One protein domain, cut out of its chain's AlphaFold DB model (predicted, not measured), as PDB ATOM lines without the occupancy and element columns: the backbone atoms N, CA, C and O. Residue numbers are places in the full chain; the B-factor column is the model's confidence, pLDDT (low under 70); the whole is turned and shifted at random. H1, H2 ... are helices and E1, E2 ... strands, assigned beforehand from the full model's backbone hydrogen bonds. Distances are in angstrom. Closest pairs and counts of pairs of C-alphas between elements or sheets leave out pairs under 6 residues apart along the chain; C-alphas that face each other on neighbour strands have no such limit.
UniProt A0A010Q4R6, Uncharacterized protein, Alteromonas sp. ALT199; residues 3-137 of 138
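This is residues 3 to 137 of the 138 residues of an uncharacterized protein of Alteromonas sp. ALT199 (UniProt A0A010Q4R6). A strongly twisted sheet of five strands, E5 E4 E3 E2 E6, is the largest part; the helix pair H3 and H4 packs on it near E5, E4 and the far end of E3, and a smaller sheet, E1 E7 E8, stands at another side, with the short helix H2 between the two sheets. The hairpin E7 and E8 reaches away from the large sheet, while the short helix H1 sits by E2 and E6. The printed part has 135 residues with four named helices and eight named strands, in the order E1 E2 E3 E4 H1 E5 H2 E6 H3 H4 E7 E8. Both sheets are antiparallel and the class is mixed, helices and strands. The whole is compact, with a radius of gyration of the C-alphas of 14.8 A and spans of 43 by 40 by 27 A.

E1, residues 3 to 5, is the antiparallel neighbour of E7, residues 121 to 128, with N 3 and O 123 at 2.9 A. E2, residues 9 to 14, forms a hairpin with E3, residues 21 to 29, with N 11 and O 24 at 2.8 A. E3 bends by 62 degrees at residue 26; its residues 21 to 26 face E2. E3 also forms a hairpin with E4, residues 33 to 38, with N 37 and O 25 at 2.9 A, and E2 E3 E4 are a meander, each strand the antiparallel neighbour of the one before. H1, residues 49 to 52, only grazes the five-stranded sheet. E5, residues 59 to 65, is an edge strand beside E4, with N 62 and O 36 at 2.9 A. H2, residues 66 to 71, is on both sheets; its closest C-alphas to E8, residues 131 to 136, are those of Arg 67 and Leu 132, 6.0 A apart. E6, residues 75 to 80, is the other edge strand, beside E2, with N 78 and O 10 at 2.8 A. From edge to edge the strands' lines turn by 133 degrees. H3, residues 89 to 97, lies over E5 and E4 at a height over the sheet of 9.9 A; the closest C-alphas of H3 and E5 are those of His 61 and Gly 90, 5.0 A apart. H4, residues 102 to 115, is close to H3 but not clearly touching, at a shallow tilt of 32 degrees, only just short of steep, opposite ways; the closest C-alphas are those of Leu 95 and Leu 105, 7.6 A apart. H3 and H4 on one face of the sheet make two layers, helices on one face of a sheet. E7 and E8 are a hairpin, with N 126 and O 133 at 2.9 A. In H3 and H4 every O i to N i+4 pair is within hydrogen-bond range; in H2 0 of 2 are, but 3 of 3 O i to N i+3 pairs are, and H1 is too short for an O i to N i+4 pair.

E1 begins at C-alpha 3, at (-27.088, 42.280, 27.583), and is 6.3 A long. E2 is 16.0 A, E3 21.2 A, E4 15.5 A, H1 5.3 A, E5 16.9 A, H2 10.0 A, E6 14.3 A and H3 12.7 A from first to last C-alpha. H4, the longest helix by residues, is 19.9 A long and begins at C-alpha 102, at (-23.079, 43.267, -4.598). E7 is 21.0 A and E8 16.6 A long; E8 ends at C-alpha 136, at (-35.805, 45.577, 24.333).

The two C-alphas farthest apart are those of Asn 18 and Glu 103, 44.8 A. The printed part has no cut, and no link is long. The mean pLDDT of the printed part is 94.8, and no printed residue is under 70.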
ATOM      1  N   ILE A   3     -28.364  42.000  28.250       94.69
ATOM      2  CA  ILE A   3     -27.088  42.280  27.583       94.69
ATOM      3  C   ILE A   3     -27.142  43.610  26.829       94.69
ATOM      4  O   ILE A   3     -28.164  43.955  26.234       94.69
ATOM      5  N   ASP A   4     -26.013  44.315  26.813       96.31
ATOM      6  CA  ASP A   4     -25.787  45.472  25.951       96.31
ATOM      7  C   ASP A   4     -25.232  45.020  24.592       96.31
ATOM      8  O   ASP A   4     -24.124  44.480  24.509       96.31
ATOM      9  N   ILE A   5     -25.974  45.255  23.510       96.62
ATOM     10  CA  ILE A   5     -25.532  44.990  22.135       96.62
ATOM     11  C   ILE A   5     -25.108  46.292  21.459       96.62
ATOM     12  O   ILE A   5     -25.900  47.217  21.326       96.62
ATOM     13  N   SER A   6     -23.865  46.349  20.992       97.62
ATOM     14  CA  SER A   6     -23.302  47.484  20.267       97.62
ATOM     15  C   SER A   6     -22.503  46.972  19.079       97.62
ATOM     16  O   SER A   6     -21.485  46.302  19.261       97.62
ATOM     17  N   TRP A   7     -22.908  47.334  17.862       98.19
ATOM     18  CA  TRP A   7     -22.076  47.135  16.676       98.19
ATOM     19  C   TRP A   7     -20.765  47.908  16.864       98.19
ATOM     20  O   TRP A   7     -20.762  49.050  17.323       98.19
ATOM     21  N   GLY A   8     -19.633  47.258  16.602       98.00
ATOM     22  CA  GLY A   8     -18.305  47.788  16.919       98.00
ATOM     23  C   GLY A   8     -17.913  47.717  18.398       98.00
ATOM     24  O   GLY A   8     -16.828  48.184  18.754       98.00
ATOM     25  N   GLY A   9     -18.761  47.140  19.253       98.25
ATOM     26  CA  GLY A   9     -18.508  46.938  20.675       98.25
ATOM     27  C   GLY A   9     -17.406  45.913  20.926       98.25
ATOM     28  O   GLY A   9     -17.359  44.870  20.276       98.25
ATOM     29  N   TYR A  10     -16.533  46.205  21.885       98.50
ATOM     30  CA  TYR A  10     -15.542  45.283  22.427       98.50
ATOM     31  C   TYR A  10     -16.119  44.593  23.655       98.50
ATOM     32  O   TYR A  10     -16.601  45.248  24.577       98.50
ATOM     33  N   TYR A  11     -16.034  43.271  23.681       97.88
ATOM     34  CA  TYR A  11     -16.635  42.442  24.711       97.88
ATOM     35  C   TYR A  11     -15.591  41.578  25.396       97.88
ATOM     36  O   TYR A  11     -14.830  40.866  24.740       97.88
ATOM     37  N   ALA A  12     -15.615  41.588  26.725       97.12
ATOM     38  CA  ALA A  12     -14.954  40.576  27.529       97.12
ATOM     39  C   ALA A  12     -15.930  39.427  27.782       97.12
ATOM     40  O   ALA A  12     -17.049  39.634  28.244       97.12
ATOM     41  N   SER A  13     -15.485  38.209  27.510       94.44
ATOM     42  CA  SER A  13     -16.188  36.966  27.800       94.44
ATOM     43  C   SER A  13     -15.350  36.169  28.790       94.44
ATOM     44  O   SER A  13     -14.244  35.742  28.450       94.44
ATOM     45  N   ILE A  14     -15.858  35.975  30.006       94.31
ATOM     46  CA  ILE A  14     -15.141  35.253  31.064       94.31
ATOM     47  C   ILE A  14     -15.605  33.799  31.082       94.31
ATOM     48  O   ILE A  14     -16.790  33.531  31.264       94.31
ATOM     49  N   SER A  15     -14.674  32.868  30.909       90.25
ATOM     50  CA  SER A  15     -14.939  31.433  31.006       90.25
ATOM     51  C   SER A  15     -15.365  31.042  32.424       90.25
ATOM     52  O   SER A  15     -14.714  31.412  33.405       90.25
ATOM     53  N   ASP A  16     -16.439  30.262  32.540       87.56
ATOM     54  CA  ASP A  16     -16.898  29.729  33.826       87.56
ATOM     55  C   ASP A  16     -15.985  28.621  34.374       87.56
ATOM     56  O   ASP A  16     -15.910  28.452  35.591       87.56
ATOM     57  N   ASP A  17     -15.244  27.924  33.507       88.69
ATOM     58  CA  ASP A  17     -14.426  26.767  33.888       88.69
ATOM     59  C   ASP A  17     -13.090  27.166  34.526       88.69
ATOM     60  O   ASP A  17     -12.636  26.555  35.494       88.69
ATOM     61  N   ASN A  18     -12.431  28.185  33.969       90.88
ATOM     62  CA  ASN A  18     -11.066  28.571  34.343       90.88
ATOM     63  C   ASN A  18     -10.881  30.079  34.567       90.88
ATOM     64  O   ASN A  18      -9.776  30.511  34.887       90.88
ATOM     65  N   GLY A  19     -11.936  30.883  34.410       91.44
ATOM     66  CA  GLY A  19     -11.866  32.336  34.566       91.44
ATOM     67  C   GLY A  19     -11.093  33.055  33.459       91.44
ATOM     68  O   GLY A  19     -10.844  34.251  33.589       91.44
ATOM     69  N   GLU A  20     -10.702  32.364  32.379       93.81
ATOM     70  CA  GLU A  20     -10.002  33.003  31.266       93.81
ATOM     71  C   GLU A  20     -10.878  34.058  30.593       93.81
ATOM     72  O   GLU A  20     -12.047  33.821  30.283       93.81
ATOM     73  N   ILE A  21     -10.281  35.219  30.332       95.56
ATOM     74  CA  ILE A  21     -10.919  36.325  29.627       95.56
ATOM     75  C   ILE A  21     -10.597  36.198  28.143       95.56
ATOM     76  O   ILE A  21      -9.431  36.210  27.749       95.56
ATOM     77  N   THR A  22     -11.641  36.098  27.327       94.56
ATOM     78  CA  THR A  22     -11.557  36.191  25.868       94.56
ATOM     79  C   THR A  22     -12.132  37.522  25.416       94.56
ATOM     80  O   THR A  22     -13.205  37.917  25.873       94.56
ATOM     81  N   LEU A  23     -11.422  38.198  24.517       97.56
ATOM     82  CA  LEU A  23     -11.844  39.462  23.931       97.56
ATOM     83  C   LEU A  23     -12.349  39.229  22.506       97.56
ATOM     84  O   LEU A  23     -11.682  38.581  21.694       97.56
ATOM     85  N   PHE A  24     -13.502  39.807  22.189       97.62
ATOM     86  CA  PHE A  24     -14.002  39.876  20.824       97.62
ATOM     87  C   PHE A  24     -14.601  41.246  20.519       97.62
ATOM     88  O   PHE A  24     -15.006  41.971  21.424       97.62
ATOM     89  N   ARG A  25     -14.666  41.596  19.235       98.25
ATOM     90  CA  ARG A  25     -15.369  42.788  18.748       98.25
ATOM     91  C   ARG A  25     -16.569  42.363  17.919       98.25
ATOM     92  O   ARG A  25     -16.414  41.547  17.013       98.25
ATOM     93  N   LEU A  26     -17.743  42.900  18.234       98.38
ATOM     94  CA  LEU A  26     -18.975  42.627  17.500       98.38
ATOM     95  C   LEU A  26     -18.964  43.381  16.168       98.38
ATOM     96  O   LEU A  26     -18.812  44.603  16.142       98.38
ATOM     97  N   LEU A  27     -19.106  42.646  15.073       98.38
ATOM     98  CA  LEU A  27     -19.166  43.181  13.714       98.38
ATOM     99  C   LEU A  27     -20.613  43.325  13.260       98.38
ATOM    100  O   LEU A  27     -20.974  44.358  12.708       98.38
ATOM    101  N   ASP A  28     -21.421  42.300  13.517       97.56
ATOM    102  CA  ASP A  28     -22.834  42.266  13.161       97.56
ATOM    103  C   ASP A  28     -23.613  41.332  14.098       97.56
ATOM    104  O   ASP A  28     -23.023  40.443  14.720       97.56
ATOM    105  N   PHE A  29     -24.918  41.552  14.235       96.12
ATOM    106  CA  PHE A  29     -25.785  40.808  15.143       96.12
ATOM    107  C   PHE A  29     -27.211  40.733  14.605       96.12
ATOM    108  O   PHE A  29     -27.854  41.752  14.360       96.12
ATOM    109  N   ASN A  30     -27.745  39.521  14.514       91.75
ATOM    110  CA  ASN A  30     -29.153  39.283  14.249       91.75
ATOM    111  C   ASN A  30     -29.670  38.098  15.092       91.75
ATOM    112  O   ASN A  30     -29.031  37.633  16.041       91.75
ATOM    113  N   ARG A  31     -30.898  37.661  14.801       90.81
ATOM    114  CA  ARG A  31     -31.580  36.608  15.565       90.81
ATOM    115  C   ARG A  31     -30.885  35.250  15.458       90.81
ATOM    116  O   ARG A  31     -30.927  34.490  16.426       90.81
ATOM    117  N   ASP A  32     -30.284  34.964  14.314       92.31
ATOM    118  CA  ASP A  32     -29.756  33.648  13.974       92.31
ATOM    119  C   ASP A  32     -28.265  33.568  14.303       92.31
ATOM    120  O   ASP A  32     -27.815  32.628  14.965       92.31
ATOM    121  N   ASP A  33     -27.510  34.596  13.925       94.88
ATOM    122  CA  ASP A  33     -26.077  34.667  14.155       94.88
ATOM    123  C   ASP A  33     -25.588  36.041  14.615       94.88
ATOM    124  O   ASP A  33     -26.256  37.079  14.552       94.88
ATOM    125  N   TYR A  34     -24.377  36.008  15.152       96.56
ATOM    126  CA  TYR A  34     -23.584  37.181  15.420       96.56
ATOM    127  C   TYR A  34     -22.179  36.959  14.891       96.56
ATOM    128  O   TYR A  34     -21.592  35.878  14.990       96.56
ATOM    129  N   HIS A  35     -21.637  38.011  14.302       97.94
ATOM    130  CA  HIS A  35     -20.355  37.988  13.632       97.94
ATOM    131  C   HIS A  35     -19.352  38.770  14.453       97.94
ATOM    132  O   HIS A  35     -19.599  39.917  14.832       97.94
ATOM    133  N   ILE A  36     -18.206  38.155  14.726       98.31
ATOM    134  CA  ILE A  36     -17.194  38.742  15.601       98.31
ATOM    135  C   ILE A  36     -15.800  38.689  14.992       98.31
ATOM    136  O   ILE A  36     -15.479  37.813  14.190       98.31
ATOM    137  N   ALA A  37     -14.948  39.602  15.441       98.31
ATOM    138  CA  ALA A  37     -13.501  39.481  15.345       98.31
ATOM    139  C   ALA A  37     -12.936  39.049  16.710       98.31
ATOM    140  O   ALA A  37     -13.420  39.509  17.744       98.31
ATOM    141  N   ILE A  38     -11.926  38.177  16.731       97.75
ATOM    142  CA  ILE A  38     -11.348  37.601  17.958       97.75
ATOM    143  C   ILE A  38      -9.910  38.080  18.140       97.75
ATOM    144  O   ILE A  38      -9.124  38.122  17.188       97.75
ATOM    145  N   TYR A  39      -9.562  38.381  19.387       97.94
ATOM    146  CA  TYR A  39      -8.236  38.805  19.823       97.94
ATOM    147  C   TYR A  39      -7.559  37.672  20.603       97.94
ATOM    148  O   TYR A  39      -8.228  36.882  21.271       97.94
ATOM    149  N   GLN A  40      -6.237  37.556  20.488       97.00
ATOM    150  CA  GLN A  40      -5.467  36.454  21.098       97.00
ATOM    151  C   GLN A  40      -4.800  36.854  22.420       97.00
ATOM    152  O   GLN A  40      -4.257  36.010  23.137       97.00
ATOM    153  N   GLU A  41      -4.815  38.148  22.721       96.50
ATOM    154  CA  GLU A  41      -4.271  38.756  23.918       96.50
ATOM    155  C   GLU A  41      -4.935  38.163  25.164       96.50
ATOM    156  O   GLU A  41      -6.143  37.921  25.219       96.50
ATOM    157  N   LYS A  42      -4.117  37.912  26.187       94.00
ATOM    158  CA  LYS A  42      -4.559  37.369  27.470       94.00
ATOM    159  C   LYS A  42      -4.545  38.477  28.511       94.00
ATOM    160  O   LYS A  42      -3.559  39.200  28.635       94.00
ATOM    161  N   PHE A  43      -5.615  38.559  29.294       94.25
ATOM    162  CA  PHE A  43      -5.795  39.589  30.310       94.25
ATOM    163  C   PHE A  43      -5.967  38.962  31.694       94.25
ATOM    164  O   PHE A  43      -6.632  37.938  31.842       94.25
ATOM    165  N   GLN A  44      -5.366  39.580  32.716       91.62
ATOM    166  CA  GLN A  44      -5.523  39.163  34.119       91.62
ATOM    167  C   GLN A  44      -6.826  39.687  34.751       91.62
ATOM    168  O   GLN A  44      -7.281  39.169  35.766       91.62
ATOM    169  N   SER A  45      -7.417  40.718  34.151       94.81
ATOM    170  CA  SER A  45      -8.653  41.391  34.551       94.81
ATOM    171  C   SER A  45      -9.340  41.960  33.311       94.81
ATOM    172  O   SER A  45      -8.711  42.041  32.260       94.81
ATOM    173  N   ILE A  46     -10.612  42.357  33.411       96.31
ATOM    174  CA  ILE A  46     -11.335  42.955  32.277       96.31
ATOM    175  C   ILE A  46     -10.570  44.206  31.806       96.31
ATOM    176  O   ILE A  46     -10.367  45.103  32.630       96.31
ATOM    177  N   PRO A  47     -10.121  44.266  30.538       96.88
ATOM    178  CA  PRO A  47      -9.389  45.421  30.038       96.88
ATOM    179  C   PRO A  47     -10.317  46.621  29.835       96.88
ATOM    180  O   PRO A  47     -11.524  46.476  29.640       96.88
ATOM    181  N   SER A  48      -9.737  47.815  29.864       97.12
ATOM    182  CA  SER A  48     -10.401  49.064  29.491       97.12
ATOM    183  C   SER A  48     -10.490  49.233  27.970       97.12
ATOM    184  O   SER A  48      -9.772  48.577  27.216       97.12
ATOM    185  N   LEU A  49     -11.344  50.154  27.506       97.19
ATOM    186  CA  LEU A  49     -11.482  50.452  26.074       97.19
ATOM    187  C   LEU A  49     -10.145  50.879  25.439       97.19
ATOM    188  O   LEU A  49      -9.782  50.367  24.383       97.19
ATOM    189  N   ASN A  50      -9.381  51.738  26.118       96.69
ATOM    190  CA  ASN A  50      -8.089  52.229  25.630       96.69
ATOM    191  C   ASN A  50      -7.046  51.106  25.473       96.69
ATOM    192  O   ASN A  50      -6.120  51.229  24.682       96.69
ATOM    193  N   GLU A  51      -7.168  50.013  26.234       96.44
ATOM    194  CA  GLU A  51      -6.269  48.859  26.116       96.44
ATOM    195  C   GLU A  51      -6.617  47.962  24.923       96.44
ATOM    196  O   GLU A  51      -5.765  47.195  24.475       96.44
ATOM    197  N   VAL A  52      -7.853  48.035  24.415       96.94
ATOM    198  CA  VAL A  52      -8.348  47.130  23.365       96.94
ATOM    199  C   VAL A  52      -8.559  47.800  22.012       96.94
ATOM    200  O   VAL A  52      -8.521  47.116  20.989       96.94
ATOM    201  N   GLU A  53      -8.767  49.117  21.969       93.62
ATOM    202  CA  GLU A  53      -9.168  49.818  20.743       93.62
ATOM    203  C   GLU A  53      -8.103  49.836  19.639       93.62
ATOM    204  O   GLU A  53      -8.452  49.944  18.462       93.62
ATOM    205  N   ASP A  54      -6.831  49.698  20.020       92.62
ATOM    206  CA  ASP A  54      -5.677  49.686  19.114       92.62
ATOM    207  C   ASP A  54      -5.150  48.270  18.834       92.62
ATOM    208  O   ASP A  54      -4.184  48.087  18.084       92.62
ATOM    209  N   LEU A  55      -5.779  47.242  19.412       96.12
ATOM    210  CA  LEU A  55      -5.413  45.860  19.131       96.12
ATOM    211  C   LEU A  55      -5.797  45.473  17.703       96.12
ATOM    212  O   LEU A  55      -6.807  45.906  17.144       96.12
ATOM    213  N   THR A  56      -5.006  44.573  17.125       95.50
ATOM    214  CA  THR A  56      -5.305  43.974  15.824       95.50
ATOM    215  C   THR A  56      -5.958  42.607  16.031       95.50
ATOM    216  O   THR A  56      -5.371  41.773  16.719       95.50
ATOM    217  N   PRO A  57      -7.127  42.330  15.424       96.81
ATOM    218  CA  PRO A  57      -7.742  41.012  15.518       96.81
ATOM    219  C   PRO A  57      -6.820  39.898  15.018       96.81
ATOM    220  O   PRO A  57      -6.247  39.998  13.929       96.81
ATOM    221  N   PHE A  58      -6.741  38.808  15.780       97.38
ATOM    222  CA  PHE A  58      -6.075  37.578  15.358       97.38
ATOM    223  C   PHE A  58      -6.925  36.827  14.328       97.38
ATOM    224  O   PHE A  58      -6.421  36.400  13.291       97.38
ATOM    225  N   ILE A  59      -8.235  36.736  14.583       97.00
ATOM    226  CA  ILE A  59      -9.223  36.245  13.619       97.00
ATOM    227  C   ILE A  59     -10.140  37.407  13.256       97.00
ATOM    228  O   ILE A  59     -10.759  38.017  14.125       97.00
ATOM    229  N   ARG A  60     -10.224  37.721  11.961       96.88
ATOM    230  CA  ARG A  60     -10.962  38.895  11.469       96.88
ATOM    231  C   ARG A  60     -12.469  38.690  11.358       96.88
ATOM    232  O   ARG A  60     -13.188  39.676  11.287       96.88
ATOM    233  N   HIS A  61     -12.931  37.447  11.293       97.69
ATOM    234  CA  HIS A  61     -14.349  37.119  11.206       97.69
ATOM    235  C   HIS A  61     -14.597  35.684  11.656       97.69
ATOM    236  O   HIS A  61     -13.890  34.768  11.232       97.69
ATOM    237  N   VAL A  62     -15.598  35.511  12.512       96.69
ATOM    238  CA  VAL A  62     -16.191  34.227  12.879       96.69
ATOM    239  C   VAL A  62     -17.704  34.428  12.997       96.69
ATOM    240  O   VAL A  62     -18.119  35.306  13.760       96.69
ATOM    241  N   PRO A  63     -18.531  33.653  12.276       96.56
ATOM    242  CA  PRO A  63     -19.958  33.561  12.549       96.56
ATOM    243  C   PRO A  63     -20.199  32.633  13.744       96.56
ATOM    244  O   PRO A  63     -19.621  31.547  13.824       96.56
ATOM    245  N   LEU A  64     -21.058  33.047  14.667       96.00
ATOM    246  CA  LEU A  64     -21.474  32.257  15.819       96.00
ATOM    247  C   LEU A  64     -22.994  32.287  15.942       96.00
ATOM    248  O   LEU A  64     -23.626  33.292  15.652       96.00
ATOM    249  N   ASP A  65     -23.577  31.190  16.412       95.69
ATOM    250  CA  ASP A  65     -25.013  31.098  16.679       95.69
ATOM    251  C   ASP A  65     -25.404  32.042  17.826       95.69
ATOM    252  O   ASP A  65     -24.877  31.905  18.936       95.69
ATOM    253  N   SER A  66     -26.346  32.962  17.602       94.62
ATOM    254  CA  SER A  66     -26.775  33.952  18.605       94.62
ATOM    255  C   SER A  66     -27.320  33.328  19.890       94.62
ATOM    256  O   SER A  66     -27.216  33.926  20.967       94.62
ATOM    257  N   ARG A  67     -27.822  32.087  19.846       94.31
ATOM    258  CA  ARG A  67     -28.241  31.343  21.046       94.31
ATOM    259  C   ARG A  67     -27.070  31.048  21.976       94.31
ATOM    260  O   ARG A  67     -27.272  30.953  23.184       94.31
ATOM    261  N   SER A  68     -25.850  30.934  21.448       91.62
ATOM    262  CA  SER A  68     -24.658  30.638  22.249       91.62
ATOM    263  C   SER A  68     -24.309  31.747  23.245       91.62
ATOM    264  O   SER A  68     -23.718  31.452  24.284       91.62
ATOM    265  N   ILE A  69     -24.767  32.986  23.018       90.56
ATOM    266  CA  ILE A  69     -24.628  34.092  23.980       90.56
ATOM    267  C   ILE A  69     -25.285  33.731  25.319       90.56
ATOM    268  O   ILE A  69     -24.744  34.037  26.377       90.56
ATOM    269  N   LEU A  70     -26.409  33.002  25.299       90.25
ATOM    270  CA  LEU A  70     -27.108  32.574  26.516       90.25
ATOM    271  C   LEU A  70     -26.276  31.621  27.390       90.25
ATOM    272  O   LEU A  70     -26.558  31.496  28.585       90.25
ATOM    273  N   ASN A  71     -25.265  30.966  26.811       86.38
ATOM    274  CA  ASN A  71     -24.385  30.047  27.526       86.38
ATOM    275  C   ASN A  71     -23.289  30.778  28.305       86.38
ATOM    276  O   ASN A  71     -22.733  30.192  29.230       86.38
ATOM    277  N   ASN A  72     -22.998  32.045  27.984       83.19
ATOM    278  CA  ASN A  72     -22.019  32.838  28.715       83.19
ATOM    279  C   ASN A  72     -22.673  34.020  29.437       83.19
ATOM    280  O   ASN A  72     -22.828  35.118  28.908       83.19
ATOM    281  N   LYS A  73     -22.992  33.816  30.717       80.31
ATOM    282  CA  LYS A  73     -23.591  34.860  31.564       80.31
ATOM    283  C   LYS A  73     -22.607  35.966  31.963       80.31
ATOM    284  O   LYS A  73     -23.027  36.935  32.589       80.31
ATOM    285  N   LYS A  74     -21.318  35.821  31.644       90.44
ATOM    286  CA  LYS A  74     -20.235  36.763  31.964       90.44
ATOM    287  C   LYS A  74     -19.658  37.411  30.703       90.44
ATOM    288  O   LYS A  74     -18.457  37.678  30.630       90.44
ATOM    289  N   THR A  75     -20.511  37.661  29.714       94.06
ATOM    290  CA  THR A  75     -20.205  38.548  28.590       94.06
ATOM    291  C   THR A  75     -20.535  39.985  28.975       94.06
ATOM    292  O   THR A  75     -21.654  40.280  29.387       94.06
ATOM    293  N   LEU A  76     -19.553  40.875  28.853       95.44
ATOM    294  CA  LEU A  76     -19.643  42.271  29.277       95.44
ATOM    295  C   LEU A  76     -19.128  43.186  28.169       95.44
ATOM    296  O   LEU A  76     -18.044  42.953  27.630       95.44
ATOM    297  N   LEU A  77     -19.888  44.237  27.861       97.62
ATOM    298  CA  LEU A  77     -19.447  45.309  26.974       97.62
ATOM    299  C   LEU A  77     -18.401  46.167  27.702       97.62
ATOM    300  O   LEU A  77     -18.677  46.733  28.757       97.62
ATOM    301  N   ILE A  78     -17.200  46.262  27.133       97.94
ATOM    302  CA  ILE A  78     -16.112  47.128  27.620       97.94
ATOM    303  C   ILE A  78     -16.339  48.572  27.154       97.94
ATOM    304  O   ILE A  78     -16.093  49.527  27.886       97.94
ATOM    305  N   GLY A  79     -16.789  48.720  25.910       97.19
ATOM    306  CA  GLY A  79     -16.990  49.986  25.216       97.19
ATOM    307  C   GLY A  79     -17.077  49.746  23.713       97.19
ATOM    308  O   GLY A  79     -16.963  48.608  23.259       97.19
ATOM    309  N   ASN A  80     -17.275  50.798  22.925       96.38
ATOM    310  CA  ASN A  80     -17.405  50.690  21.476       96.38
ATOM    311  C   ASN A  80     -16.492  51.672  20.743       96.38
ATOM    312  O   ASN A  80     -16.186  52.762  21.220       96.38
ATOM    313  N   ARG A  81     -16.094  51.271  19.536       96.06
ATOM    314  CA  ARG A  81     -15.501  52.148  18.527       96.06
ATOM    315  C   ARG A  81     -16.231  51.889  17.224       96.06
ATOM    316  O   ARG A  81     -16.382  50.724  16.845       96.06
ATOM    317  N   HIS A  82     -16.655  52.957  16.550       97.06
ATOM    318  CA  HIS A  82     -17.386  52.847  15.289       97.06
ATOM    319  C   HIS A  82     -16.638  51.933  14.319       97.06
ATOM    320  O   HIS A  82     -15.403  51.957  14.239       97.06
ATOM    321  N   LEU A  83     -17.395  51.102  13.614       98.06
ATOM    322  CA  LEU A  83     -16.831  50.216  12.614       98.06
ATOM    323  C   LEU A  83     -16.397  51.031  11.398       98.06
ATOM    324  O   LEU A  83     -16.979  52.053  11.040       98.06
ATOM    325  N   SER A  84     -15.353  50.542  10.751       96.81
ATOM    326  CA  SER A  84     -14.888  50.982   9.445       96.81
ATOM    327  C   SER A  84     -15.012  49.835   8.445       96.81
ATOM    328  O   SER A  84     -15.072  48.664   8.819       96.81
ATOM    329  N   LYS A  85     -14.963  50.142   7.144       95.88
ATOM    330  CA  LYS A  85     -14.941  49.094   6.108       95.88
ATOM    331  C   LYS A  85     -13.773  48.114   6.282       95.88
ATOM    332  O   LYS A  85     -13.920  46.937   5.976       95.88
ATOM    333  N   SER A  86     -12.628  48.570   6.800       95.56
ATOM    334  CA  SER A  86     -11.484  47.692   7.080       95.56
ATOM    335  C   SER A  86     -11.747  46.689   8.200       95.56
ATOM    336  O   SER A  86     -11.233  45.574   8.122       95.56
ATOM    337  N   ASP A  87     -12.556  47.049   9.201       96.88
ATOM    338  CA  ASP A  87     -12.940  46.126  10.276       96.88
ATOM    339  C   ASP A  87     -13.799  44.975   9.730       96.88
ATOM    340  O   ASP A  87     -13.668  43.833  10.158       96.88
ATOM    341  N   LEU A  88     -14.627  45.269   8.724       97.50
ATOM    342  CA  LEU A  88     -15.544  44.320   8.090       97.50
ATOM    343  C   LEU A  88     -14.896  43.487   6.976       97.50
ATOM    344  O   LEU A  88     -15.563  42.641   6.393       97.50
ATOM    345  N   ALA A  89     -13.604  43.667   6.681       95.00
ATOM    346  CA  ALA A  89     -12.945  42.993   5.558       95.00
ATOM    347  C   ALA A  89     -13.043  41.456   5.621       95.00
ATOM    348  O   ALA A  89     -13.226  40.809   4.596       95.00
ATOM    349  N   GLY A  90     -12.944  40.868   6.821       95.19
ATOM    350  CA  GLY A  90     -13.131  39.424   6.993       95.19
ATOM    351  C   GLY A  90     -14.571  38.980   6.727       95.19
ATOM    352  O   GLY A  90     -14.789  37.954   6.091       95.19
ATOM    353  N   TYR A  91     -15.543  39.781   7.170       96.00
ATOM    354  CA  TYR A  91     -16.963  39.506   6.967       96.00
ATOM    355  C   TYR A  91     -17.367  39.652   5.494       96.00
ATOM    356  O   TYR A  91     -18.101  38.819   4.974       96.00
ATOM    357  N   LEU A  92     -16.816  40.643   4.791       94.69
ATOM    358  CA  LEU A  92     -17.005  40.829   3.351       94.69
ATOM    359  C   LEU A  92     -16.570  39.593   2.555       94.69
ATOM    360  O   LEU A  92     -17.354  39.077   1.768       94.69
ATOM    361  N   ILE A  93     -15.370  39.066   2.825       93.06
ATOM    362  CA  ILE A  93     -14.865  37.843   2.175       93.06
ATOM    363  C   ILE A  93     -15.805  36.656   2.430       93.06
ATOM    364  O   ILE A  93     -16.050  35.847   1.536       93.06
ATOM    365  N   TYR A  94     -16.333  36.545   3.653       93.31
ATOM    366  CA  TYR A  94     -17.324  35.527   3.984       93.31
ATOM    367  C   TYR A  94     -18.587  35.694   3.133       93.31
ATOM    368  O   TYR A  94     -18.966  34.746   2.455       93.31
ATOM    369  N   LEU A  95     -19.194  36.880   3.089       92.88
ATOM    370  CA  LEU A  95     -20.424  37.124   2.327       92.88
ATOM    371  C   LEU A  95     -20.237  36.903   0.818       92.88
ATOM    372  O   LEU A  95     -21.089  36.295   0.174       92.88
ATOM    373  N   GLU A  96     -19.094  37.314   0.265       91.12
ATOM    374  CA  GLU A  96     -18.729  37.059  -1.134       91.12
ATOM    375  C   GLU A  96     -18.679  35.556  -1.452       91.12
ATOM    376  O   GLU A  96     -19.088  35.139  -2.536       91.12
ATOM    377  N   SER A  97     -18.242  34.717  -0.502       92.75
ATOM    378  CA  SER A  97     -18.204  33.258  -0.683       92.75
ATOM    379  C   SER A  97     -19.587  32.592  -0.741       92.75
ATOM    380  O   SER A  97     -19.690  31.458  -1.209       92.75
ATOM    381  N   PHE A  98     -20.641  33.298  -0.312       91.50
ATOM    382  CA  PHE A  98     -22.043  32.872  -0.415       91.50
ATOM    383  C   PHE A  98     -22.774  33.501  -1.611       91.50
ATOM    384  O   PHE A  98     -23.994  33.386  -1.699       91.50
ATOM    385  N   GLU A  99     -22.049  34.150  -2.529       91.19
ATOM    386  CA  GLU A  99     -22.606  34.764  -3.745       91.19
ATOM    387  C   GLU A  99     -23.709  35.804  -3.460       91.19
ATOM    388  O   GLU A  99     -24.618  36.004  -4.269       91.19
ATOM    389  N   VAL A 100     -23.630  36.491  -2.312       87.38
ATOM    390  CA  VAL A 100     -24.542  37.599  -1.990       87.38
ATOM    391  C   VAL A 100     -24.400  38.693  -3.062       87.38
ATOM    392  O   VAL A 100     -23.271  39.103  -3.357       87.38
ATOM    393  N   PRO A 101     -25.503  39.188  -3.662       90.62
ATOM    394  CA  PRO A 101     -25.440  40.239  -4.672       90.62
ATOM    395  C   PRO A 101     -24.721  41.491  -4.161       90.62
ATOM    396  O   PRO A 101     -24.927  41.921  -3.028       90.62
ATOM    397  N   SER A 102     -23.900  42.117  -5.008       87.94
ATOM    398  CA  SER A 102     -23.079  43.267  -4.598       87.94
ATOM    399  C   SER A 102     -23.905  44.457  -4.099       87.94
ATOM    400  O   SER A 102     -23.477  45.140  -3.176       87.94
ATOM    401  N   GLU A 103     -25.093  44.685  -4.664       90.75
ATOM    402  CA  GLU A 103     -26.007  45.746  -4.216       90.75
ATOM    403  C   GLU A 103     -26.519  45.485  -2.789       90.75
ATOM    404  O   GLU A 103     -26.494  46.383  -1.947       90.75
ATOM    405  N   ASP A 104     -26.895  44.239  -2.484       92.81
ATOM    406  CA  ASP A 104     -27.337  43.833  -1.144       92.81
ATOM    407  C   ASP A 104     -26.186  43.913  -0.132       92.81
ATOM    408  O   ASP A 104     -26.376  44.339   1.009       92.81
ATOM    409  N   LEU A 105     -24.969  43.560  -0.563       93.12
ATOM    410  CA  LEU A 105     -23.760  43.666   0.249       93.12
ATOM    411  C   LEU A 105     -23.448  45.121   0.615       93.12
ATOM    412  O   LEU A 105     -23.149  45.418   1.770       93.12
ATOM    413  N   GLU A 106     -23.529  46.044  -0.346       93.62
ATOM    414  CA  GLU A 106     -23.306  47.469  -0.090       93.62
ATOM    415  C   GLU A 106     -24.326  48.039   0.900       93.62
ATOM    416  O   GLU A 106     -23.936  48.763   1.821       93.62
ATOM    417  N   LEU A 107     -25.603  47.673   0.752       95.62
ATOM    418  CA  LEU A 107     -26.670  48.084   1.666       95.62
ATOM    419  C   LEU A 107     -26.444  47.543   3.080       95.62
ATOM    420  O   LEU A 107     -26.475  48.317   4.037       95.62
ATOM    421  N   LEU A 108     -26.154  46.247   3.216       95.00
ATOM    422  CA  LEU A 108     -25.879  45.614   4.507       95.00
ATOM    423  C   LEU A 108     -24.706  46.291   5.222       95.00
ATOM    424  O   LEU A 108     -24.806  46.660   6.392       95.00
ATOM    425  N   ILE A 109     -23.596  46.493   4.513       96.38
ATOM    426  CA  ILE A 109     -22.396  47.109   5.084       96.38
ATOM    427  C   ILE A 109     -22.675  48.544   5.505       96.38
ATOM    428  O   ILE A 109     -22.246  48.954   6.581       96.38
ATOM    429  N   GLN A 110     -23.409  49.304   4.694       97.38
ATOM    430  CA  GLN A 110     -23.801  50.658   5.057       97.38
ATOM    431  C   GLN A 110     -24.654  50.666   6.335       97.38
ATOM    432  O   GLN A 110     -24.346  51.425   7.254       97.38
ATOM    433  N   SER A 111     -25.642  49.773   6.448       97.25
ATOM    434  CA  SER A 111     -26.461  49.643   7.659       97.25
ATOM    435  C   SER A 111     -25.641  49.260   8.894       97.25
ATOM    436  O   SER A 111     -25.828  49.852   9.952       97.25
ATOM    437  N   ILE A 112     -24.682  48.336   8.779       97.81
ATOM    438  CA  ILE A 112     -23.790  47.961   9.891       97.81
ATOM    439  C   ILE A 112     -22.955  49.159  10.364       97.81
ATOM    440  O   ILE A 112     -22.810  49.394  11.567       97.81
ATOM    441  N   LEU A 113     -22.400  49.933   9.427       98.19
ATOM    442  CA  LEU A 113     -21.607  51.120   9.752       98.19
ATOM    443  C   LEU A 113     -22.460  52.201  10.428       98.19
ATOM    444  O   LEU A 113     -21.971  52.877  11.335       98.19
ATOM    445  N   GLU A 114     -23.720  52.350  10.024       97.94
ATOM    446  CA  GLU A 114     -24.692  53.236  10.672       97.94
ATOM    447  C   GLU A 114     -25.032  52.754  12.086       97.94
ATOM    448  O   GLU A 114     -24.851  53.512  13.035       97.94
ATOM    449  N   TYR A 115     -25.395  51.480  12.266       96.69
ATOM    450  CA  TYR A 115     -25.670  50.917  13.593       96.69
ATOM    451  C   TYR A 115     -24.476  51.004  14.546       96.69
ATOM    452  O   TYR A 115     -24.664  51.148  15.750       96.69
ATOM    453  N   SER A 116     -23.243  50.963  14.034       97.75
ATOM    454  CA  SER A 116     -22.046  51.109  14.871       97.75
ATOM    455  C   SER A 116     -21.863  52.500  15.486       97.75
ATOM    456  O   SER A 116     -21.034  52.656  16.383       97.75
ATOM    457  N   GLN A 117     -22.606  53.501  15.000       97.44
ATOM    458  CA  GLN A 117     -22.609  54.873  15.519       97.44
ATOM    459  C   GLN A 117     -23.689  55.097  16.584       97.44
ATOM    460  O   GLN A 117     -23.656  56.102  17.294       97.44
ATOM    461  N   GLU A 118     -24.642  54.175  16.694       96.50
ATOM    462  CA  GLU A 118     -25.725  54.243  17.667       96.50
ATOM    463  C   GLU A 118     -25.242  53.801  19.061       96.50
ATOM    464  O   GLU A 118     -24.286  53.023  19.186       96.50
ATOM    465  N   PRO A 119     -25.880  54.282  20.142       96.00
ATOM    466  CA  PRO A 119     -25.577  53.809  21.485       96.00
ATOM    467  C   PRO A 119     -25.916  52.313  21.646       96.00
ATOM    468  O   PRO A 119     -26.786  51.797  20.936       96.00
ATOM    469  N   PRO A 120     -25.295  51.615  22.618       96.88
ATOM    470  CA  PRO A 120     -25.612  50.220  22.898       96.88
ATOM    471  C   PRO A 120     -27.104  49.999  23.178       96.88
ATOM    472  O   PRO A 120     -27.734  50.743  23.932       96.88
ATOM    473  N   LEU A 121     -27.660  48.943  22.590       95.69
ATOM    474  CA  LEU A 121     -29.027  48.500  22.814       95.69
ATOM    475  C   LEU A 121     -29.094  47.589  24.036       95.69
ATOM    476  O   LEU A 121     -28.446  46.545  24.071       95.69
ATOM    477  N   GLN A 122     -29.953  47.937  24.989       96.50
ATOM    478  CA  GLN A 122     -30.262  47.072  26.124       96.50
ATOM    479  C   GLN A 122     -31.297  46.033  25.711       96.50
ATOM    480  O   GLN A 122     -32.462  46.354  25.453       96.50
ATOM    481  N   LEU A 123     -30.866  44.778  25.622       95.31
ATOM    482  CA  LEU A 123     -31.693  43.675  25.155       95.31
ATOM    483  C   LEU A 123     -31.840  42.604  26.227       95.31
ATOM    484  O   LEU A 123     -30.909  42.279  26.961       95.31
ATOM    485  N   ARG A 124     -33.017  41.986  26.250       95.56
ATOM    486  CA  ARG A 124     -33.286  40.745  26.961       95.56
ATOM    487  C   ARG A 124     -33.402  39.608  25.957       95.56
ATOM    488  O   ARG A 124     -34.322  39.571  25.138       95.56
ATOM    489  N   LEU A 125     -32.471  38.668  26.076       94.44
ATOM    490  CA  LEU A 125     -32.406  37.427  25.316       94.44
ATOM    491  C   LEU A 125     -33.050  36.289  26.112       94.44
ATOM    492  O   LEU A 125     -32.715  36.068  27.283       94.44
ATOM    493  N   THR A 126     -33.946  35.539  25.481       94.62
ATOM    494  CA  THR A 126     -34.610  34.373  26.084       94.62
ATOM    495  C   THR A 126     -34.722  33.238  25.080       94.62
ATOM    496  O   THR A 126     -34.865  33.491  23.890       94.62
ATOM    497  N   LEU A 127     -34.647  31.994  25.555       94.56
ATOM    498  CA  LEU A 127     -34.894  30.815  24.728       94.56
ATOM    499  C   LEU A 127     -36.322  30.334  24.989       94.56
ATOM    500  O   LEU A 127     -36.660  30.021  26.132       94.56
ATOM    501  N   VAL A 128     -37.149  30.291  23.948       93.88
ATOM    502  CA  VAL A 128     -38.535  29.813  24.009       93.88
ATOM    503  C   VAL A 128     -38.711  28.796  22.895       93.88
ATOM    504  O   VAL A 128     -38.490  29.136  21.741       93.88
ATOM    505  N   GLU A 129     -39.065  27.557  23.245       91.88
ATOM    506  CA  GLU A 129     -39.242  26.467  22.267       91.88
ATOM    507  C   GLU A 129     -38.028  26.305  21.325       91.88
ATOM    508  O   GLU A 129     -38.175  26.135  20.125       91.88
ATOM    509  N   GLU A 130     -36.811  26.382  21.886       87.81
ATOM    510  CA  GLU A 130     -35.519  26.309  21.164       87.81
ATOM    511  C   GLU A 130     -35.199  27.491  20.227       87.81
ATOM    512  O   GLU A 130     -34.105  27.553  19.653       87.81
ATOM    513  N   GLU A 131     -36.086  28.481  20.146       90.88
ATOM    514  CA  GLU A 131     -35.869  29.709  19.392       90.88
ATOM    515  C   GLU A 131     -35.383  30.857  20.281       90.88
ATOM    516  O   GLU A 131     -35.868  31.071  21.399       90.88
ATOM    517  N   LEU A 132     -34.444  31.649  19.755       93.69
ATOM    518  CA  LEU A 132     -34.029  32.887  20.401       93.69
ATOM    519  C   LEU A 132     -35.129  33.941  20.247       93.69
ATOM    520  O   LEU A 132     -35.552  34.272  19.137       93.69
ATOM    521  N   GLN A 133     -35.569  34.484  21.373       95.25
ATOM    522  CA  GLN A 133     -36.460  35.631  21.462       95.25
ATOM    523  C   GLN A 133     -35.669  36.827  21.992       95.25
ATOM    524  O   GLN A 133     -35.023  36.743  23.043       95.25
ATOM    525  N   ILE A 134     -35.729  37.934  21.251       94.75
ATOM    526  CA  ILE A 134     -35.009  39.176  21.531       94.75
ATOM    527  C   ILE A 134     -36.040  40.259  21.824       94.75
ATOM    528  O   ILE A 134     -36.924  40.526  21.015       94.75
ATOM    529  N   SER A 135     -35.919  40.895  22.984       95.19
ATOM    530  CA  SER A 135     -36.788  41.999  23.401       95.19
ATOM    531  C   SER A 135     -35.950  43.168  23.898       95.19
ATOM    532  O   SER A 135     -34.846  42.963  24.398       95.19
ATOM    533  N   ARG A 136     -36.447  44.397  23.743       92.69
ATOM    534  CA  ARG A 136     -35.805  45.577  24.333       92.69
ATOM    535  C   ARG A 136     -36.143  45.664  25.817       92.69
ATOM    536  O   ARG A 136     -37.249  45.306  26.218       92.69
ATOM    537  N   ILE A 137     -35.187  46.134  26.604       90.88
ATOM    538  CA  ILE A 137     -35.407  46.521  27.995       90.88
ATOM    539  C   ILE A 137     -35.744  48.016  27.975       90.88
ATOM    540  O   ILE A 137     -34.995  48.797  27.390       90.88
TER     541      ILE A 137